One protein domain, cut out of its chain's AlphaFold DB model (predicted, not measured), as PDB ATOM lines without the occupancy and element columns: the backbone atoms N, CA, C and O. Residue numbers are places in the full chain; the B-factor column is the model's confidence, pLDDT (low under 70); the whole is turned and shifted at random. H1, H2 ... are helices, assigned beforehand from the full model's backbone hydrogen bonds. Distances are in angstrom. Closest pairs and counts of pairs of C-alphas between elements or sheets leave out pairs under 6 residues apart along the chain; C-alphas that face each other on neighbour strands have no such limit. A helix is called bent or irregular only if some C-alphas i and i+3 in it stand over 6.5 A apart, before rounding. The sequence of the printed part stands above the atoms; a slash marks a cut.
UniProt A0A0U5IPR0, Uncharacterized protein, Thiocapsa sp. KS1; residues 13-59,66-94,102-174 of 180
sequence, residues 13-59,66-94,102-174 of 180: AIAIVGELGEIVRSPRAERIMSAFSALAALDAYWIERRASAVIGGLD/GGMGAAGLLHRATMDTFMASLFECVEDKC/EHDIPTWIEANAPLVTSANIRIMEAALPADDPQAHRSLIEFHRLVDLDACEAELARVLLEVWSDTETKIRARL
ATOM      1  N   ALA A  13      52.249 -27.664   7.417       93.62
ATOM      2  CA  ALA A  13      51.137 -27.576   6.485       93.62
ATOM      3  C   ALA A  13      49.874 -28.273   7.025       93.62
ATOM      4  O   ALA A  13      48.797 -27.681   7.023       93.62
ATOM      5  N   ILE A  14      50.006 -29.482   7.588       95.38
ATOM      6  CA  ILE A  14      48.905 -30.201   8.256       95.38
ATOM      7  C   ILE A  14      48.333 -29.379   9.416       95.38
ATOM      8  O   ILE A  14      47.115 -29.330   9.584       95.38
ATOM      9  N   ALA A  15      49.186 -28.741  10.224       95.56
ATOM     10  CA  ALA A  15      48.728 -27.937  11.352       95.56
ATOM     11  C   ALA A  15      47.883 -26.739  10.889       95.56
ATOM     12  O   ALA A  15      46.800 -26.522  11.426       95.56
ATOM     13  N   ILE A  16      48.334 -26.020   9.856       94.62
ATOM     14  CA  ILE A  16      47.602 -24.879   9.284       94.62
ATOM     15  C   ILE A  16      46.293 -25.342   8.631       94.62
ATOM     16  O   ILE A  16      45.243 -24.739   8.853       94.62
ATOM     17  N   VAL A  17      46.325 -26.438   7.867       94.06
ATOM     18  CA  VAL A  17      45.125 -27.002   7.227       94.06
ATOM     19  C   VAL A  17      44.108 -27.498   8.268       94.06
ATOM     20  O   VAL A  17      42.899 -27.412   8.057       94.06
ATOM     21  N   GLY A  18      44.566 -27.930   9.444       93.69
ATOM     22  CA  GLY A  18      43.695 -28.247  10.580       93.69
ATOM     23  C   GLY A  18      42.901 -27.048  11.122       93.69
ATOM     24  O   GLY A  18      41.886 -27.245  11.789       93.69
ATOM     25  N   GLU A  19      43.317 -25.816  10.820       94.88
ATOM     26  CA  GLU A  19      42.677 -24.576  11.273       94.88
ATOM     27  C   GLU A  19      41.803 -23.897  10.206       94.88
ATOM     28  O   GLU A  19      41.276 -22.812  10.466       94.88
ATOM     29  N   LEU A  20      41.611 -24.496   9.019       94.81
ATOM     30  CA  LEU A  20      40.922 -23.835   7.897       94.81
ATOM     31  C   LEU A  20      39.562 -23.243   8.283       94.81
ATOM     32  O   LEU A  20      39.279 -22.099   7.937       94.81
ATOM     33  N   GLY A  21      38.753 -23.966   9.062       92.25
ATOM     34  CA  GLY A  21      37.456 -23.462   9.520       92.25
ATOM     35  C   GLY A  21      37.570 -22.160  10.326       92.25
ATOM     36  O   GLY A  21      36.807 -21.226  10.099       92.25
ATOM     37  N   GLU A  22      38.557 -22.045  11.222       92.94
ATOM     38  CA  GLU A  22      38.805 -20.806  11.979       92.94
ATOM     39  C   GLU A  22      39.356 -19.687  11.089       92.94
ATOM     40  O   GLU A  22      38.992 -18.519  11.255       92.94
ATOM     41  N   ILE A  23      40.230 -20.033  10.142       93.56
ATOM     42  CA  ILE A  23      40.816 -19.080   9.192       93.56
ATOM     43  C   ILE A  23      39.723 -18.469   8.315       93.56
ATOM     44  O   ILE A  23      39.704 -17.254   8.137       93.56
ATOM     45  N   VAL A  24      38.782 -19.276   7.827       92.69
ATOM     46  CA  VAL A  24      37.674 -18.796   6.993       92.69
ATOM     47  C   VAL A  24      36.620 -18.059   7.826       92.69
ATOM     48  O   VAL A  24      36.042 -17.088   7.342       92.69
ATOM     49  N   ARG A  25      36.393 -18.431   9.098       91.56
ATOM     50  CA  ARG A  25      35.478 -17.690   9.994       91.56
ATOM     51  C   ARG A  25      35.987 -16.305  10.373       91.56
ATOM     52  O   ARG A  25      35.189 -15.371  10.460       91.56
ATOM     53  N   SER A  26      37.290 -16.169  10.615       90.50
ATOM     54  CA  SER A  26      37.940 -14.902  10.961       90.50
ATOM     55  C   SER A  26      39.044 -14.575   9.951       90.50
ATOM     56  O   SER A  26      40.238 -14.629  10.282       90.50
ATOM     57  N   PRO A  27      38.654 -14.250   8.705       88.06
ATOM     58  CA  PRO A  27      39.596 -14.114   7.613       88.06
ATOM     59  C   PRO A  27      40.494 -12.897   7.811       88.06
ATOM     60  O   PRO A  27      40.069 -11.800   8.180       88.06
ATOM     61  N   ARG A  28      41.780 -13.113   7.552       93.19
ATOM     62  CA  ARG A  28      42.808 -12.083   7.406       93.19
ATOM     63  C   ARG A  28      43.636 -12.473   6.195       93.19
ATOM     64  O   ARG A  28      43.987 -13.646   6.095       93.19
ATOM     65  N   ALA A  29      43.968 -11.516   5.331       91.88
ATOM     66  CA  ALA A  29      44.677 -11.783   4.075       91.88
ATOM     67  C   ALA A  29      45.924 -12.668   4.279       91.88
ATOM     68  O   ALA A  29      46.061 -13.701   3.636       91.88
ATOM     69  N   GLU A  30      46.760 -12.351   5.272       93.88
ATOM     70  CA  GLU A  30      47.959 -13.136   5.608       93.88
ATOM     71  C   GLU A  30      47.647 -14.585   6.024       93.88
ATOM     72  O   GLU A  30      48.362 -15.509   5.643       93.88
ATOM     73  N   ARG A  31      46.563 -14.815   6.784       95.19
ATOM     74  CA  ARG A  31      46.164 -16.169   7.209       95.19
ATOM     75  C   ARG A  31      45.548 -16.966   6.066       95.19
ATOM     76  O   ARG A  31      45.763 -18.169   6.004       95.19
ATOM     77  N   ILE A  32      44.802 -16.305   5.180       96.19
ATOM     78  CA  ILE A  32      44.266 -16.913   3.956       96.19
ATOM     79  C   ILE A  32      45.423 -17.380   3.080       96.19
ATOM     80  O   ILE A  32      45.468 -18.551   2.720       96.19
ATOM     81  N   MET A  33      46.387 -16.495   2.814       96.94
ATOM     82  CA  MET A  33      47.557 -16.834   2.009       96.94
ATOM     83  C   MET A  33      48.371 -17.960   2.657       96.94
ATOM     84  O   MET A  33      48.734 -18.916   1.988       96.94
ATOM     85  N   SER A  34      48.584 -17.909   3.976       95.88
ATOM     86  CA  SER A  34      49.274 -18.977   4.708       95.88
ATOM     87  C   SER A  34      48.554 -20.329   4.604       95.88
ATOM     88  O   SER A  34      49.209 -21.350   4.402       95.88
ATOM     89  N   ALA A  35      47.222 -20.346   4.692       97.31
ATOM     90  CA  ALA A  35      46.423 -21.553   4.492       97.31
ATOM     91  C   ALA A  35      46.473 -22.068   3.051       97.31
ATOM     92  O   ALA A  35      46.570 -23.276   2.838       97.31
ATOM     93  N   PHE A  36      46.457 -21.169   2.069       98.06
ATOM     94  CA  PHE A  36      46.612 -21.540   0.670       98.06
ATOM     95  C   PHE A  36      48.001 -22.143   0.400       98.06
ATOM     96  O   PHE A  36      48.097 -23.243  -0.144       98.06
ATOM     97  N   SER A  37      49.073 -21.487   0.858       97.31
ATOM     98  CA  SER A  37      50.444 -22.012   0.784       97.31
ATOM     99  C   SER A  37      50.579 -23.368   1.479       97.31
ATOM    100  O   SER A  37      51.313 -24.224   0.996       97.31
ATOM    101  N   ALA A  38      49.856 -23.603   2.579       97.81
ATOM    102  CA  ALA A  38      49.838 -24.903   3.244       97.81
ATOM    103  C   ALA A  38      49.190 -25.997   2.380       97.81
ATOM    104  O   ALA A  38      49.725 -27.100   2.301       97.81
ATOM    105  N   LEU A  39      48.086 -25.703   1.685       97.75
ATOM    106  CA  LEU A  39      47.491 -26.644   0.727       97.75
ATOM    107  C   LEU A  39      48.451 -26.948  -0.433       97.75
ATOM    108  O   LEU A  39      48.671 -28.119  -0.739       97.75
ATOM    109  N   ALA A  40      49.079 -25.924  -1.019       97.06
ATOM    110  CA  ALA A  40      50.078 -26.107  -2.076       97.06
ATOM    111  C   ALA A  40      51.298 -26.917  -1.591       97.06
ATOM    112  O   ALA A  40      51.813 -27.770  -2.312       97.06
ATOM    113  N   ALA A  41      51.742 -26.710  -0.347       96.56
ATOM    114  CA  ALA A  41      52.833 -27.478   0.251       96.56
ATOM    115  C   ALA A  41      52.473 -28.960   0.452       96.56
ATOM    116  O   ALA A  41      53.327 -29.826   0.254       96.56
ATOM    117  N   LEU A  42      51.221 -29.273   0.812       96.38
ATOM    118  CA  LEU A  42      50.754 -30.662   0.878       96.38
ATOM    119  C   LEU A  42      50.723 -31.314  -0.504       96.38
ATOM    120  O   LEU A  42      51.120 -32.473  -0.620       96.38
ATOM    121  N   ASP A  43      50.316 -30.582  -1.542       95.81
ATOM    122  CA  ASP A  43      50.373 -31.084  -2.919       95.81
ATOM    123  C   ASP A  43      51.807 -31.431  -3.305       95.81
ATOM    124  O   ASP A  43      52.085 -32.560  -3.709       95.81
ATOM    125  N   ALA A  44      52.744 -30.504  -3.087       96.31
ATOM    126  CA  ALA A  44      54.159 -30.739  -3.353       96.31
ATOM    127  C   ALA A  44      54.702 -31.957  -2.595       96.31
ATOM    128  O   ALA A  44      55.422 -32.767  -3.178       96.31
ATOM    129  N   TYR A  45      54.327 -32.137  -1.326       96.00
ATOM    130  CA  TYR A  45      54.721 -33.310  -0.549       96.00
ATOM    131  C   TYR A  45      54.236 -34.624  -1.185       96.00
ATOM    132  O   TYR A  45      55.012 -35.574  -1.328       96.00
ATOM    133  N   TRP A  46      52.961 -34.699  -1.579       96.12
ATOM    134  CA  TRP A  46      52.403 -35.909  -2.185       96.12
ATOM    135  C   TRP A  46      53.000 -36.192  -3.562       96.12
ATOM    136  O   TRP A  46      53.339 -37.346  -3.842       96.12
ATOM    137  N   ILE A  47      53.203 -35.154  -4.374       97.06
ATOM    138  CA  ILE A  47      53.884 -35.240  -5.669       97.06
ATOM    139  C   ILE A  47      55.302 -35.775  -5.477       97.06
ATOM    140  O   ILE A  47      55.662 -36.779  -6.086       97.06
ATOM    141  N   GLU A  48      56.090 -35.179  -4.578       96.81
ATOM    142  CA  GLU A  48      57.468 -35.601  -4.317       96.81
ATOM    143  C   GLU A  48      57.537 -37.058  -3.846       96.81
ATOM    144  O   GLU A  48      58.402 -37.828  -4.281       96.81
ATOM    145  N   ARG A  49      56.614 -37.462  -2.968       95.88
ATOM    146  CA  ARG A  49      56.541 -38.829  -2.453       95.88
ATOM    147  C   ARG A  49      56.198 -39.836  -3.551       95.88
ATOM    148  O   ARG A  49      56.853 -40.878  -3.627       95.88
ATOM    149  N   ARG A  50      55.198 -39.541  -4.392       97.06
ATOM    150  CA  ARG A  50      54.816 -40.390  -5.533       97.06
ATOM    151  C   ARG A  50      55.951 -40.470  -6.555       97.06
ATOM    152  O   ARG A  50      56.362 -41.569  -6.916       97.06
ATOM    153  N   ALA A  51      56.537 -39.331  -6.918       97.50
ATOM    154  CA  ALA A  51      57.661 -39.258  -7.845       97.50
ATOM    155  C   ALA A  51      58.857 -40.081  -7.351       97.50
ATOM    156  O   ALA A  51      59.416 -40.881  -8.094       97.50
ATOM    157  N   SER A  52      59.211 -39.960  -6.069       96.19
ATOM    158  CA  SER A  52      60.319 -40.722  -5.479       96.19
ATOM    159  C   SER A  52      60.077 -42.234  -5.516       96.19
ATOM    160  O   SER A  52      61.021 -42.995  -5.724       96.19
ATOM    161  N   ALA A  53      58.829 -42.683  -5.345       95.81
ATOM    162  CA  ALA A  53      58.477 -44.096  -5.454       95.81
ATOM    163  C   ALA A  53      58.637 -44.616  -6.893       95.81
ATOM    164  O   ALA A  53      59.223 -45.679  -7.088       95.81
ATOM    165  N   VAL A  54      58.182 -43.845  -7.888       95.00
ATOM    166  CA  VAL A  54      58.347 -44.178  -9.313       95.00
ATOM    167  C   VAL A  54      59.828 -44.226  -9.676       95.00
ATOM    168  O   VAL A  54      60.306 -45.249 -10.156       95.00
ATOM    169  N   ILE A  55      60.582 -43.172  -9.350       94.75
ATOM    170  CA  ILE A  55      62.021 -43.061  -9.636       94.75
ATOM    171  C   ILE A  55      62.814 -44.189  -8.967       94.75
ATOM    172  O   ILE A  55      63.710 -44.771  -9.580       94.75
ATOM    173  N   GLY A  56      62.483 -44.526  -7.718       91.88
ATOM    174  CA  GLY A  56      63.101 -45.640  -6.998       91.88
ATOM    175  C   GLY A  56      62.811 -47.005  -7.631       91.88
ATOM    176  O   GLY A  56      63.634 -47.911  -7.518       91.88
ATOM    177  N   GLY A  57      61.672 -47.136  -8.315       88.75
ATOM    178  CA  GLY A  57      61.276 -48.322  -9.071       88.75
ATOM    179  C   GLY A  57      61.784 -48.369 -10.515       88.75
ATOM    180  O   GLY A  57      61.643 -49.412 -11.148       88.75
ATOM    181  N   LEU A  58      62.376 -47.289 -11.043       87.25
ATOM    182  CA  LEU A  58      62.935 -47.286 -12.396       87.25
ATOM    183  C   LEU A  58      64.106 -48.268 -12.475       87.25
ATOM    184  O   LEU A  58      65.084 -48.135 -11.736       87.25
ATOM    185  N   ASP A  59      64.027 -49.208 -13.409       81.69
ATOM    186  CA  ASP A  59      65.133 -50.071 -13.813       81.69
ATOM    187  C   ASP A  59      65.559 -49.699 -15.246       81.69
ATOM    188  O   ASP A  59      64.843 -50.044 -16.192       81.69
ATOM    189  N   GLY A  66      62.833 -46.778 -27.233       77.69
ATOM    190  CA  GLY A  66      62.192 -46.519 -28.519       77.69
ATOM    191  C   GLY A  66      63.192 -46.298 -29.660       77.69
ATOM    192  O   GLY A  66      62.863 -45.643 -30.648       77.69
ATOM    193  N   GLY A  67      64.430 -46.782 -29.516       77.56
ATOM    194  CA  GLY A  67      65.540 -46.556 -30.440       77.56
ATOM    195  C   GLY A  67      66.210 -45.181 -30.328       77.56
ATOM    196  O   GLY A  67      67.020 -44.839 -31.192       77.56
ATOM    197  N   MET A  68      65.888 -44.380 -29.304       81.75
ATOM    198  CA  MET A  68      66.434 -43.027 -29.096       81.75
ATOM    199  C   MET A  68      67.554 -42.962 -28.042       81.75
ATOM    200  O   MET A  68      68.033 -41.871 -27.712       81.75
ATOM    201  N   GLY A  69      67.997 -44.101 -27.502       84.12
ATOM    202  CA  GLY A  69      69.055 -44.159 -26.498       84.12
ATOM    203  C   GLY A  69      68.703 -43.395 -25.222       84.12
ATOM    204  O   GLY A  69      67.557 -43.341 -24.778       84.12
ATOM    205  N   ALA A  70      69.706 -42.730 -24.651       83.62
ATOM    206  CA  ALA A  70      69.577 -41.951 -23.419       83.62
ATOM    207  C   ALA A  70      68.436 -40.912 -23.440       83.62
ATOM    208  O   ALA A  70      67.788 -40.700 -22.418       83.62
ATOM    209  N   ALA A  71      68.173 -40.281 -24.590       85.12
ATOM    210  CA  ALA A  71      67.090 -39.308 -24.725       85.12
ATOM    211  C   ALA A  71      65.703 -39.968 -24.645       85.12
ATOM    212  O   ALA A  71      64.801 -39.414 -24.020       85.12
ATOM    213  N   GLY A  72      65.548 -41.162 -25.228       86.31
ATOM    214  CA  GLY A  72      64.316 -41.946 -25.128       86.31
ATOM    215  C   GLY A  72      64.052 -42.424 -23.705       86.31
ATOM    216  O   GLY A  72      62.949 -42.242 -23.195       86.31
ATOM    217  N   LEU A  73      65.089 -42.936 -23.032       87.50
ATOM    218  CA  LEU A  73      65.017 -43.340 -21.624       87.50
ATOM    219  C   LEU A  73      64.625 -42.175 -20.711       87.50
ATOM    220  O   LEU A  73      63.745 -42.328 -19.864       87.50
ATOM    221  N   LEU A  74      65.249 -41.007 -20.903       90.81
ATOM    222  CA  LEU A  74      64.924 -39.805 -20.140       90.81
ATOM    223  C   LEU A  74      63.477 -39.382 -20.376       90.81
ATOM    224  O   LEU A  74      62.741 -39.209 -19.413       90.81
ATOM    225  N   HIS A  75      63.052 -39.266 -21.636       90.75
ATOM    226  CA  HIS A  75      61.680 -38.888 -21.961       90.75
ATOM    227  C   HIS A  75      60.665 -39.848 -21.331       90.75
ATOM    228  O   HIS A  75      59.696 -39.402 -20.718       90.75
ATOM    229  N   ARG A  76      60.912 -41.160 -21.422       90.25
ATOM    230  CA  ARG A  76      60.028 -42.174 -20.852       90.25
ATOM    231  C   ARG A  76      59.937 -42.062 -19.334       90.25
ATOM    232  O   ARG A  76      58.835 -41.976 -18.804       90.25
ATOM    233  N   ALA A  77      61.079 -42.001 -18.651       92.75
ATOM    234  CA  ALA A  77      61.124 -41.842 -17.201       92.75
ATOM    235  C   ALA A  77      60.448 -40.538 -16.746       92.75
ATOM    236  O   ALA A  77      59.717 -40.546 -15.756       92.75
ATOM    237  N   THR A  78      60.648 -39.442 -17.483       94.69
ATOM    238  CA  THR A  78      59.993 -38.152 -17.241       94.69
ATOM    239  C   THR A  78      58.480 -38.258 -17.357       94.69
ATOM    240  O   THR A  78      57.785 -37.864 -16.424       94.69
ATOM    241  N   MET A  79      57.959 -38.828 -18.446       94.62
ATOM    242  CA  MET A  79      56.513 -38.941 -18.652       94.62
ATOM    243  C   MET A  79      55.854 -39.926 -17.683       94.62
ATOM    244  O   MET A  79      54.809 -39.607 -17.123       94.62
ATOM    245  N   ASP A  80      56.468 -41.085 -17.429       93.69
ATOM    246  CA  ASP A  80      55.938 -42.060 -16.468       93.69
ATOM    247  C   ASP A  80      55.915 -41.460 -15.046       93.69
ATOM    248  O   ASP A  80      54.934 -41.613 -14.317       93.69
ATOM    249  N   THR A  81      56.958 -40.707 -14.666       96.25
ATOM    250  CA  THR A  81      56.997 -39.996 -13.378       96.25
ATOM    251  C   THR A  81      55.965 -38.875 -13.327       96.25
ATOM    252  O   THR A  81      55.258 -38.774 -12.331       96.25
ATOM    253  N   PHE A  82      55.838 -38.055 -14.373       97.31
ATOM    254  CA  PHE A  82      54.823 -37.002 -14.471       97.31
ATOM    255  C   PHE A  82      53.410 -37.547 -14.255       97.31
ATOM    256  O   PHE A  82      52.698 -37.049 -13.381       97.31
ATOM    257  N   MET A  83      53.039 -38.596 -14.996       96.19
ATOM    258  CA  MET A  83      51.706 -39.198 -14.928       96.19
ATOM    259  C   MET A  83      51.401 -39.708 -13.517       96.19
ATOM    260  O   MET A  83      50.430 -39.278 -12.902       96.19
ATOM    261  N   ALA A  84      52.280 -40.545 -12.964       95.38
ATOM    262  CA  ALA A  84      52.063 -41.207 -11.675       95.38
ATOM    263  C   ALA A  84      52.334 -40.318 -10.444       95.38
ATOM    264  O   ALA A  84      52.200 -40.771  -9.305       95.38
ATOM    265  N   SER A  85      52.766 -39.065 -10.634       96.75
ATOM    266  CA  SER A  85      53.009 -38.124  -9.536       96.75
ATOM    267  C   SER A  85      52.221 -36.834  -9.706       96.75
ATOM    268  O   SER A  85      51.153 -36.709  -9.111       96.75
ATOM    269  N   LEU A  86      52.733 -35.888 -10.493       96.50
ATOM    270  CA  LEU A  86      52.165 -34.558 -10.660       96.50
ATOM    271  C   LEU A  86      50.734 -34.616 -11.194       96.50
ATOM    272  O   LEU A  86      49.847 -34.039 -10.571       96.50
ATOM    273  N   PHE A  87      50.508 -35.338 -12.294       96.50
ATOM    274  CA  PHE A  87      49.190 -35.423 -12.914       96.50
ATOM    275  C   PHE A  87      48.176 -36.086 -11.980       96.50
ATOM    276  O   PHE A  87      47.224 -35.426 -11.581       96.50
ATOM    277  N   GLU A  88      48.404 -37.333 -11.550       94.62
ATOM    278  CA  GLU A  88      47.458 -38.045 -10.676       94.62
ATOM    279  C   GLU A  88      47.188 -37.296  -9.358       94.62
ATOM    280  O   GLU A  88      46.065 -37.298  -8.863       94.62
ATOM    281  N   CYS A  89      48.193 -36.641  -8.760       93.50
ATOM    282  CA  CYS A  89      47.987 -35.887  -7.516       93.50
ATOM    283  C   CYS A  89      47.087 -34.664  -7.725       93.50
ATOM    284  O   CYS A  89      46.327 -34.278  -6.834       93.50
ATOM    285  N   VAL A  90      47.201 -34.035  -8.890       93.94
ATOM    286  CA  VAL A  90      46.406 -32.872  -9.266       93.94
ATOM    287  C   VAL A  90      45.002 -33.292  -9.728       93.94
ATOM    288  O   VAL A  90      44.022 -32.666  -9.321       93.94
ATOM    289  N   GLU A  91      44.885 -34.384 -10.485       95.06
ATOM    290  CA  GLU A  91      43.623 -34.984 -10.939       95.06
ATOM    291  C   GLU A  91      42.752 -35.444  -9.759       95.06
ATOM    292  O   GLU A  91      41.556 -35.150  -9.734       95.06
ATOM    293  N   ASP A  92      43.354 -36.058  -8.727       91.81
ATOM    294  CA  ASP A  92      42.669 -36.456  -7.484       91.81
ATOM    295  C   ASP A  92      41.890 -35.284  -6.845       91.81
ATOM    296  O   ASP A  92      40.871 -35.479  -6.176       91.81
ATOM    297  N   LYS A  93      42.371 -34.050  -7.049       88.56
ATOM    298  CA  LYS A  93      41.760 -32.817  -6.540       88.56
ATOM    299  C   LYS A  93      40.858 -32.128  -7.563       88.56
ATOM    300  O   LYS A  93      39.836 -31.549  -7.187       88.56
ATOM    301  N   CYS A  94      41.248 -32.139  -8.832       90.88
ATOM    302  CA  CYS A  94      40.557 -31.464  -9.922       90.88
ATOM    303  C   CYS A  94      40.437 -32.413 -11.129       90.88
ATOM    304  O   CYS A  94      41.315 -32.419 -11.991       90.88
ATOM    305  N   GLU A 102      51.413 -30.433 -24.061       74.81
ATOM    306  CA  GLU A 102      51.590 -29.949 -25.445       74.81
ATOM    307  C   GLU A 102      53.029 -29.514 -25.768       74.81
ATOM    308  O   GLU A 102      53.511 -29.715 -26.885       74.81
ATOM    309  N   HIS A 103      53.709 -28.895 -24.800       77.56
ATOM    310  CA  HIS A 103      55.041 -28.312 -24.975       77.56
ATOM    311  C   HIS A 103      56.037 -28.912 -23.993       77.56
ATOM    312  O   HIS A 103      56.961 -29.624 -24.385       77.56
ATOM    313  N   ASP A 104      55.819 -28.643 -22.713       91.69
ATOM    314  CA  ASP A 104      56.589 -29.165 -21.601       91.69
ATOM    315  C   ASP A 104      55.746 -29.109 -20.321       91.69
ATOM    316  O   ASP A 104      54.640 -28.557 -20.282       91.69
ATOM    317  N   ILE A 105      56.256 -29.749 -19.274       96.00
ATOM    318  CA  ILE A 105      55.558 -29.880 -17.996       96.00
ATOM    319  C   ILE A 105      55.477 -28.543 -17.236       96.00
ATOM    320  O   ILE A 105      54.421 -28.278 -16.667       96.00
ATOM    321  N   PRO A 106      56.491 -27.653 -17.258       96.25
ATOM    322  CA  PRO A 106      56.345 -26.292 -16.735       96.25
ATOM    323  C   PRO A 106      55.171 -25.515 -17.345       96.25
ATOM    324  O   PRO A 106      54.345 -24.980 -16.610       96.25
ATOM    325  N   THR A 107      55.034 -25.525 -18.670       95.00
ATOM    326  CA  THR A 107      53.920 -24.870 -19.372       95.00
ATOM    327  C   THR A 107      52.586 -25.516 -19.004       95.00
ATOM    328  O   THR A 107      51.587 -24.822 -18.817       95.00
ATOM    329  N   TRP A 108      52.557 -26.844 -18.850       96.19
ATOM    330  CA  TRP A 108      51.376 -27.551 -18.353       96.19
ATOM    331  C   TRP A 108      50.995 -27.103 -16.932       96.19
ATOM    332  O   TRP A 108      49.815 -26.875 -16.667       96.19
ATOM    333  N   ILE A 109      51.968 -26.927 -16.028       96.56
ATOM    334  CA  ILE A 109      51.732 -26.429 -14.663       96.56
ATOM    335  C   ILE A 109      51.120 -25.029 -14.712       96.56
ATOM    336  O   ILE A 109      50.099 -24.788 -14.071       96.56
ATOM    337  N   GLU A 110      51.715 -24.119 -15.481       95.38
ATOM    338  CA  GLU A 110      51.238 -22.739 -15.610       95.38
ATOM    339  C   GLU A 110      49.814 -22.681 -16.178       95.38
ATOM    340  O   GLU A 110      48.963 -21.971 -15.644       95.38
ATOM    341  N   ALA A 111      49.522 -23.479 -17.209       93.94
ATOM    342  CA  ALA A 111      48.198 -23.542 -17.823       93.94
ATOM    343  C   ALA A 111      47.118 -24.091 -16.873       93.94
ATOM    344  O   ALA A 111      45.966 -23.663 -16.937       93.94
ATOM    345  N   ASN A 112      47.481 -25.022 -15.983       94.69
ATOM    346  CA  ASN A 112      46.547 -25.654 -15.048       94.69
ATOM    347  C   ASN A 112      46.495 -24.974 -13.668       94.69
ATOM    348  O   ASN A 112      45.587 -25.261 -12.881       94.69
ATOM    349  N   ALA A 113      47.406 -24.042 -13.363       94.62
ATOM    350  CA  ALA A 113      47.451 -23.344 -12.077       94.62
ATOM    351  C   ALA A 113      46.116 -22.671 -11.680       94.62
ATOM    352  O   ALA A 113      45.728 -22.815 -10.515       94.62
ATOM    353  N   PRO A 114      45.345 -22.028 -12.586       95.38
ATOM    354  CA  PRO A 114      44.045 -21.446 -12.230       95.38
ATOM    355  C   PRO A 114      43.005 -22.482 -11.771       95.38
ATOM    356  O   PRO A 114      42.249 -22.252 -10.818       95.38
ATOM    357  N   LEU A 115      42.973 -23.658 -12.412       95.06
ATOM    358  CA  LEU A 115      42.038 -24.737 -12.070       95.06
ATOM    359  C   LEU A 115      42.362 -25.337 -10.701       95.06
ATOM    360  O   LEU A 115      41.485 -25.467  -9.843       95.06
ATOM    361  N   VAL A 116      43.637 -25.635 -10.463       95.81
ATOM    362  CA  VAL A 116      44.099 -26.187  -9.185       95.81
ATOM    363  C   VAL A 116      43.954 -25.163  -8.054       95.81
ATOM    364  O   VAL A 116      43.532 -25.516  -6.951       95.81
ATOM    365  N   THR A 117      44.206 -23.880  -8.327       97.25
ATOM    366  CA  THR A 117      43.969 -22.782  -7.374       97.25
ATOM    367  C   THR A 117      42.500 -22.701  -6.989       97.25
ATOM    368  O   THR A 117      42.171 -22.669  -5.802       97.25
ATOM    369  N   SER A 118      41.604 -22.770  -7.974       96.69
ATOM    370  CA  SER A 118      40.161 -22.808  -7.732       96.69
ATOM    371  C   SER A 118      39.759 -24.001  -6.860       96.69
ATOM    372  O   SER A 118      38.920 -23.865  -5.969       96.69
ATOM    373  N   ALA A 119      40.370 -25.170  -7.069       96.44
ATOM    374  CA  ALA A 119      40.114 -26.346  -6.246       96.44
ATOM    375  C   ALA A 119      40.605 -26.166  -4.796       96.44
ATOM    376  O   ALA A 119      39.877 -26.496  -3.860       96.44
ATOM    377  N   ASN A 120      41.785 -25.571  -4.589       97.06
ATOM    378  CA  ASN A 120      42.290 -25.230  -3.254       97.06
ATOM    379  C   ASN A 120      41.386 -24.230  -2.528       97.06
ATOM    380  O   ASN A 120      41.080 -24.419  -1.353       97.06
ATOM    381  N   ILE A 121      40.885 -23.215  -3.230       96.88
ATOM    382  CA  ILE A 121      39.936 -22.254  -2.657       96.88
ATOM    383  C   ILE A 121      38.641 -22.958  -2.238       96.88
ATOM    384  O   ILE A 121      38.180 -22.750  -1.117       96.88
ATOM    385  N   ARG A 122      38.099 -23.865  -3.061       95.56
ATOM    386  CA  ARG A 122      36.915 -24.667  -2.697       95.56
ATOM    387  C   ARG A 122      37.150 -25.542  -1.465       95.56
ATOM    388  O   ARG A 122      36.241 -25.692  -0.654       95.56
ATOM    389  N   ILE A 123      38.352 -26.101  -1.296       95.69
ATOM    390  CA  ILE A 123      38.721 -26.843  -0.077       95.69
ATOM    391  C   ILE A 123      38.652 -25.926   1.148       95.69
ATOM    392  O   ILE A 123      38.102 -26.317   2.177       95.69
ATOM    393  N   MET A 124      39.172 -24.700   1.041       96.38
ATOM    394  CA  MET A 124      39.101 -23.720   2.126       96.38
ATOM    395  C   MET A 124      37.645 -23.350   2.436       96.38
ATOM    396  O   MET A 124      37.238 -23.417   3.592       96.38
ATOM    397  N   GLU A 125      36.832 -23.039   1.426       94.88
ATOM    398  CA  GLU A 125      35.404 -22.729   1.592       94.88
ATOM    399  C   GLU A 125      34.637 -23.864   2.287       94.88
ATOM    400  O   GLU A 125      33.853 -23.622   3.207       94.88
ATOM    401  N   ALA A 126      34.900 -25.107   1.877       94.12
ATOM    402  CA  ALA A 126      34.270 -26.305   2.418       94.12
ATOM    403  C   ALA A 126      34.699 -26.630   3.860       94.12
ATOM    404  O   ALA A 126      34.088 -27.486   4.499       94.12
ATOM    405  N   ALA A 127      35.723 -25.955   4.396       94.00
ATOM    406  CA  ALA A 127      36.139 -26.124   5.784       94.00
ATOM    407  C   ALA A 127      35.160 -25.494   6.790       94.00
ATOM    408  O   ALA A 127      35.253 -25.762   7.993       94.00
ATOM    409  N   LEU A 128      34.221 -24.659   6.331       90.00
ATOM    410  CA  LEU A 128      33.128 -24.184   7.171       90.00
ATOM    411  C   LEU A 128      32.087 -25.296   7.386       90.00
ATOM    412  O   LEU A 128      31.618 -25.893   6.415       90.00
ATOM    413  N   PRO A 129      31.660 -25.552   8.637       83.62
ATOM    414  CA  PRO A 129      30.562 -26.472   8.903       83.62
ATOM    415  C   PRO A 129      29.279 -26.038   8.185       83.62
ATOM    416  O   PRO A 129      28.928 -24.857   8.180       83.62
ATOM    417  N   ALA A 130      28.541 -26.997   7.620       80.25
ATOM    418  CA  ALA A 130      27.286 -26.721   6.913       80.25
ATOM    419  C   ALA A 130      26.198 -26.106   7.820       80.25
ATOM    420  O   ALA A 130      25.273 -25.463   7.326       80.25
ATOM    421  N   ASP A 131      26.301 -26.311   9.134       84.88
ATOM    422  CA  ASP A 131      25.409 -25.779  10.163       84.88
ATOM    423  C   ASP A 131      25.922 -24.480  10.814       84.88
ATOM    424  O   ASP A 131      25.288 -23.975  11.742       84.88
ATOM    425  N   ASP A 132      27.029 -23.905  10.328       85.25
ATOM    426  CA  ASP A 132      27.557 -22.647  10.851       85.25
ATOM    427  C   ASP A 132      26.602 -21.479  10.507       85.25
ATOM    428  O   ASP A 132      26.437 -21.113   9.335       85.25
ATOM    429  N   PRO A 133      25.980 -20.835  11.515       85.50
ATOM    430  CA  PRO A 133      24.987 -19.784  11.300       85.50
ATOM    431  C   PRO A 133      25.583 -18.504  10.694       85.50
ATOM    432  O   PRO A 133      24.835 -17.623  10.267       85.50
ATOM    433  N   GLN A 134      26.912 -18.368  10.676       89.75
ATOM    434  CA  GLN A 134      27.626 -17.228  10.107       89.75
ATOM    435  C   GLN A 134      28.333 -17.558   8.788       89.75
ATOM    436  O   GLN A 134      28.892 -16.639   8.187       89.75
ATOM    437  N   ALA A 135      28.242 -18.799   8.290       88.75
ATOM    438  CA  ALA A 135      28.979 -19.259   7.110       88.75
ATOM    439  C   ALA A 135      28.864 -18.305   5.916       88.75
ATOM    440  O   ALA A 135      29.867 -17.900   5.337       88.75
ATOM    441  N   HIS A 136      27.643 -17.866   5.594       89.06
ATOM    442  CA  HIS A 136      27.412 -16.953   4.474       89.06
ATOM    443  C   HIS A 136      28.178 -15.630   4.619       89.06
ATOM    444  O   HIS A 136      28.785 -15.149   3.665       89.06
ATOM    445  N   ARG A 137      28.184 -15.044   5.823       90.00
ATOM    446  CA  ARG A 137      28.896 -13.789   6.087       90.00
ATOM    447  C   ARG A 137      30.409 -13.992   6.051       90.00
ATOM    448  O   ARG A 137      31.111 -13.141   5.513       90.00
ATOM    449  N   SER A 138      30.895 -15.094   6.616       91.88
ATOM    450  CA  SER A 138      32.316 -15.444   6.613       91.88
ATOM    451  C   SER A 138      32.845 -15.660   5.195       91.88
ATOM    452  O   SER A 138      33.892 -15.115   4.868       91.88
ATOM    453  N   LEU A 139      32.094 -16.346   4.324       93.88
ATOM    454  CA  LEU A 139      32.480 -16.564   2.924       93.88
ATOM    455  C   LEU A 139      32.554 -15.265   2.112       93.88
ATOM    456  O   LEU A 139      33.501 -15.085   1.354       93.88
ATOM    457  N   ILE A 140      31.617 -14.329   2.310       94.69
ATOM    458  CA  ILE A 140      31.679 -13.011   1.651       94.69
ATOM    459  C   ILE A 140      32.974 -12.282   2.021       94.69
ATOM    460  O   ILE A 140      33.649 -11.730   1.154       94.69
ATOM    461  N   GLU A 141      33.322 -12.265   3.309       94.19
ATOM    462  CA  GLU A 141      34.535 -11.586   3.764       94.19
ATOM    463  C   GLU A 141      35.802 -12.327   3.320       94.19
ATOM    464  O   GLU A 141      36.779 -11.688   2.941       94.19
ATOM    465  N   PHE A 142      35.772 -13.660   3.306       95.38
ATOM    466  CA  PHE A 142      36.834 -14.492   2.751       95.38
ATOM    467  C   PHE A 142      37.091 -14.146   1.279       95.38
ATOM    468  O   PHE A 142      38.202 -13.747   0.947       95.38
ATOM    469  N   HIS A 143      36.070 -14.177   0.416       95.62
ATOM    470  CA  HIS A 143      36.208 -13.836  -1.009       95.62
ATOM    471  C   HIS A 143      36.677 -12.404  -1.248       95.62
ATOM    472  O   HIS A 143      37.382 -12.148  -2.217       95.62
ATOM    473  N   ARG A 144      36.329 -11.466  -0.362       96.19
ATOM    474  CA  ARG A 144      36.818 -10.080  -0.430       96.19
ATOM    475  C   ARG A 144      38.323  -9.967  -0.163       96.19
ATOM    476  O   ARG A 144      38.930  -8.978  -0.564       96.19
ATOM    477  N   LEU A 145      38.892 -10.921   0.573       96.81
ATOM    478  CA  LEU A 145      40.281 -10.906   1.038       96.81
ATOM    479  C   LEU A 145      41.193 -11.889   0.297       96.81
ATOM    480  O   LEU A 145      42.409 -11.774   0.437       96.81
ATOM    481  N   VAL A 146      40.636 -12.848  -0.443       96.56
ATOM    482  CA  VAL A 146      41.411 -13.746  -1.305       96.56
ATOM    483  C   VAL A 146      42.015 -12.944  -2.455       96.56
ATOM    484  O   VAL A 146      41.306 -12.272  -3.201       96.56
ATOM    485  N   ASP A 147      43.330 -13.055  -2.604       97.25
ATOM    486  CA  ASP A 147      44.076 -12.558  -3.755       97.25
ATOM    487  C   ASP A 147      44.329 -13.737  -4.702       97.25
ATOM    488  O   ASP A 147      45.186 -14.582  -4.434       97.25
ATOM    489  N   LEU A 148      43.511 -13.843  -5.755       96.19
ATOM    490  CA  LEU A 148      43.562 -14.966  -6.696       96.19
ATOM    491  C   LEU A 148      44.896 -15.017  -7.438       96.19
ATOM    492  O   LEU A 148      45.500 -16.082  -7.497       96.19
ATOM    493  N   ASP A 149      45.386 -13.875  -7.918       96.69
ATOM    494  CA  ASP A 149      46.636 -13.796  -8.674       96.69
ATOM    495  C   ASP A 149      47.824 -14.233  -7.802       96.69
ATOM    496  O   ASP A 149      48.695 -14.983  -8.247       96.69
ATOM    497  N   ALA A 150      47.846 -13.818  -6.528       97.06
ATOM    498  CA  ALA A 150      48.873 -14.254  -5.583       97.06
ATOM    499  C   ALA A 150      48.781 -15.756  -5.265       97.06
ATOM    500  O   ALA A 150      49.811 -16.422  -5.141       97.06
ATOM    501  N   CYS A 151      47.566 -16.301  -5.153       97.94
ATOM    502  CA  CYS A 151      47.354 -17.732  -4.941       97.94
ATOM    503  C   CYS A 151      47.814 -18.554  -6.154       97.94
ATOM    504  O   CYS A 151      48.552 -19.525  -5.989       97.94
ATOM    505  N   GLU A 152      47.446 -18.147  -7.370       97.88
ATOM    506  CA  GLU A 152      47.876 -18.805  -8.607       97.88
ATOM    507  C   GLU A 152      49.399 -18.778  -8.757       97.88
ATOM    508  O   GLU A 152      50.013 -19.814  -9.022       97.88
ATOM    509  N   ALA A 153      50.023 -17.622  -8.508       97.56
ATOM    510  CA  ALA A 153      51.472 -17.474  -8.555       97.56
ATOM    511  C   ALA A 153      52.182 -18.362  -7.521       97.56
ATOM    512  O   ALA A 153      53.188 -18.996  -7.840       97.56
ATOM    513  N   GLU A 154      51.664 -18.437  -6.292       97.12
ATOM    514  CA  GLU A 154      52.229 -19.295  -5.250       97.12
ATOM    515  C   GLU A 154      52.104 -20.776  -5.605       97.12
ATOM    516  O   GLU A 154      53.068 -21.529  -5.455       97.12
ATOM    517  N   LEU A 155      50.942 -21.201  -6.101       96.94
ATOM    518  CA  LEU A 155      50.741 -22.579  -6.520       96.94
ATOM    519  C   LEU A 155      51.702 -22.947  -7.654       96.94
ATOM    520  O   LEU A 155      52.406 -23.951  -7.551       96.94
ATOM    521  N   ALA A 156      51.746 -22.138  -8.716       97.50
ATOM    522  CA  ALA A 156      52.630 -22.373  -9.850       97.50
ATOM    523  C   ALA A 156      54.088 -22.452  -9.385       97.50
ATOM    524  O   ALA A 156      54.787 -23.405  -9.716       97.50
ATOM    525  N   ARG A 157      54.525 -21.515  -8.531       97.50
ATOM    526  CA  ARG A 157      55.869 -21.520  -7.941       97.50
ATOM    527  C   ARG A 157      56.170 -22.836  -7.224       97.50
ATOM    528  O   ARG A 157      57.222 -23.422  -7.465       97.50
ATOM    529  N   VAL A 158      55.272 -23.300  -6.355       97.06
ATOM    530  CA  VAL A 158      55.454 -24.537  -5.578       97.06
ATOM    531  C   VAL A 158      55.504 -25.774  -6.483       97.06
ATOM    532  O   VAL A 158      56.380 -26.624  -6.310       97.06
ATOM    533  N   LEU A 159      54.604 -25.867  -7.464       97.00
ATOM    534  CA  LEU A 159      54.547 -26.995  -8.398       97.00
ATOM    535  C   LEU A 159      55.761 -27.034  -9.340       97.00
ATOM    536  O   LEU A 159      56.325 -28.101  -9.579       97.00
ATOM    537  N   LEU A 160      56.214 -25.877  -9.827       97.81
ATOM    538  CA  LEU A 160      57.434 -25.762 -10.632       97.81
ATOM    539  C   LEU A 160      58.676 -26.163  -9.828       97.81
ATOM    540  O   LEU A 160      59.555 -26.850 -10.345       97.81
ATOM    541  N   GLU A 161      58.742 -25.766  -8.557       96.44
ATOM    542  CA  GLU A 161      59.860 -26.102  -7.676       96.44
ATOM    543  C   GLU A 161      59.961 -27.619  -7.439       96.44
ATOM    544  O   GLU A 161      61.031 -28.202  -7.623       96.44
ATOM    545  N   VAL A 162      58.850 -28.285  -7.094       96.75
ATOM    546  CA  VAL A 162      58.854 -29.747  -6.892       96.75
ATOM    547  C   VAL A 162      59.109 -30.511  -8.192       96.75
ATOM    548  O   VAL A 162      59.761 -31.561  -8.175       96.75
ATOM    549  N   TRP A 163      58.637 -29.992  -9.328       97.44
ATOM    550  CA  TRP A 163      58.888 -30.610 -10.624       97.44
ATOM    551  C   TRP A 163      60.369 -30.518 -11.021       97.44
ATOM    552  O   TRP A 163      60.965 -31.530 -11.380       97.44
ATOM    553  N   SER A 164      60.995 -29.353 -10.851       96.38
ATOM    554  CA  SER A 164      62.432 -29.150 -11.100       96.38
ATOM    555  C   SER A 164      63.315 -30.109 -10.279       96.38
ATOM    556  O   SER A 164      64.226 -30.765 -10.801       96.38
ATOM    557  N   ASP A 165      62.997 -30.286  -8.992       96.00
ATOM    558  CA  ASP A 165      63.666 -31.276  -8.140       96.00
ATOM    559  C   ASP A 165      63.466 -32.710  -8.648       96.00
ATOM    560  O   ASP A 165      64.375 -33.544  -8.591       96.00
ATOM    561  N   THR A 166      62.261 -33.012  -9.128       96.25
ATOM    562  CA  THR A 166      61.900 -34.326  -9.661       96.25
ATOM    563  C   THR A 166      62.689 -34.635 -10.930       96.25
ATOM    564  O   THR A 166      63.294 -35.704 -11.019       96.25
ATOM    565  N   GLU A 167      62.790 -33.692 -11.866       95.19
ATOM    566  CA  GLU A 167      63.611 -33.839 -13.074       95.19
ATOM    567  C   GLU A 167      65.084 -34.092 -12.739       95.19
ATOM    568  O   GLU A 167      65.718 -34.975 -13.329       95.19
ATOM    569  N   THR A 168      65.619 -33.378 -11.746       94.50
ATOM    570  CA  THR A 168      66.988 -33.586 -11.252       94.50
ATOM    571  C   THR A 168      67.174 -35.015 -10.728       94.50
ATOM    572  O   THR A 168      68.151 -35.691 -11.064       94.50
ATOM    573  N   LYS A 169      66.211 -35.528  -9.949       94.88
ATOM    574  CA  LYS A 169      66.240 -36.905  -9.423       94.88
ATOM    575  C   LYS A 169      66.153 -37.956 -10.536       94.88
ATOM    576  O   LYS A 169      66.853 -38.966 -10.458       94.88
ATOM    577  N   ILE A 170      65.351 -37.724 -11.578       93.94
ATOM    578  CA  ILE A 170      65.248 -38.623 -12.742       93.94
ATOM    579  C   ILE A 170      66.590 -38.708 -13.474       93.94
ATOM    580  O   ILE A 170      67.098 -39.806 -13.712       93.94
ATOM    581  N   ARG A 171      67.201 -37.558 -13.788       91.38
ATOM    582  CA  ARG A 171      68.504 -37.499 -14.475       91.38
ATOM    583  C   ARG A 171      69.589 -38.219 -13.681       91.38
ATOM    584  O   ARG A 171      70.295 -39.063 -14.235       91.38
ATOM    585  N   ALA A 172      69.654 -37.961 -12.374       91.12
ATOM    586  CA  ALA A 172      70.584 -38.634 -11.476       91.12
ATOM    587  C   ALA A 172      70.370 -40.157 -11.456       91.12
ATOM    588  O   ALA A 172      71.338 -40.918 -11.507       91.12
ATOM    589  N   ARG A 173      69.112 -40.621 -11.433       89.69
ATOM    590  CA  ARG A 173      68.774 -42.054 -11.430       89.69
ATOM    591  C   ARG A 173      69.227 -42.776 -12.698       89.69
ATOM    592  O   ARG A 173      69.627 -43.940 -12.605       89.69
ATOM    593  N   LEU A 174      69.168 -42.097 -13.841       86.75
ATOM    594  CA  LEU A 174      69.601 -42.602 -15.147       86.75
ATOM    595  C   LEU A 174      71.102 -42.383 -15.417       86.75
ATOM    596  O   LEU A 174      71.577 -42.726 -16.498       86.75
TER     597      LEU A 174
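What this domain is: This is residues 13 to 59, 66 to 94 and 102 to 174 of the 180 residues of an uncharacterized protein of Thiocapsa sp. KS1 (UniProt A0A0U5IPR0). A long rod of helices: H3 and H7 run side by side along it, H4 packs on both towards one end, and the kinked H5 crosses H3 and H7 near their first halves. The small helices H2 and H6 make a head at the other end, and H1 packs on the side of H3. The printed part has 149 residues with seven named helices, H1 to H7 in chain order, and no named strand; the class is all helix. H3, H4 and H7 form a bundle, up and down, each running against the one before it in the chain. The whole is only just loose, close to compact, with a radius of gyration of the C-alphas of 17.9 A and spans of 63 by 26 by 22 A.

How they stand to each other: H3, residues 29 to 57, is the hub and touches the six other helices. H7, residues 148 to 173, touches it at a shallow tilt of 20 degrees, the same way, closest at C-alphas Ala 40 and Leu 155, 5.7 A. H4, residues 70 to 91, touches residues 43 to 55 of H3 at a steep tilt of 43 degrees, opposite ways, closest at C-alphas Ile 47 and Ser 85, 4.9 A. H4 also touches residues 163 to 171 of H7, closest at C-alphas Ala 77 and Ile 170, 6.9 A; their tilt of 37 degrees is only just steep. H5, residues 105 to 125, touches H7 at a steep tilt of 51 degrees, opposite ways, closest at C-alphas Thr 117 and Glu 152, 5.7 A. Residues 120 to 124 of H5 touch residues 35 to 40 of H3, closest at C-alphas Leu 39 and Asn 120, 6.7 A. H1, residues 13 to 17, touches residues 34 to 42 of H3, with C-alphas Ala 13 and Ala 38 closest at 4.4 A. H2, residues 20 to 25, and H3 form a helical hairpin at a shallow tilt of 17 degrees, closest at C-alphas Ile 23 and Arg 31, 6.4 A. H6, residues 135 to 145, touches H2, about perpendicular at 85 degrees, closest at C-alphas Arg 25 and Ser 138, 5.1 A. H6 and H3 only just touch, only at their ends, with 3 pairs of C-alphas within 8 A, the closest those of Ala 29 and Leu 145, 5.4 A. Every O i to N i+4 pair is within hydrogen-bond range in H1, H2, H3, H6 and H7; in H4 16 of 18 are, and in H5 15 of 17.

Where its parts are: H3 is 42.2 A long, from C-alpha 29 at (44.677, -11.783, 4.075) to C-alpha 57 at (61.276, -48.322, -9.071). H7 is 37.3 A long and ends at C-alpha 173, (68.774, -42.054, -11.430). H4, 29.6 A, has a kink of 25 degrees near residue 83 and is only just irregular, C-alphas 84 and 87 being 6.6 A apart. H5, 29.0 A, has a kink of 50 degrees near residue 112 and is irregular, C-alphas 111 and 114 being 7.3 A apart. H6 is 15.3 A, H2 8.5 A and H1 6.1 A long.

The domain as a whole: The two C-alphas farthest apart are those of Gly 67 and Pro 133, 64.1 A. Residues 60 to 65 are not printed, and C-alphas 59 and 66 are 15.4 A apart across this cut; residues 95 to 101 are not printed either, and C-alphas 94 and 102 are 19.1 A apart. Of the links that are printed whole, H5 to H6 is short and the other three are tight. The mean pLDDT of the printed part is 93.4, and no printed residue is under 70.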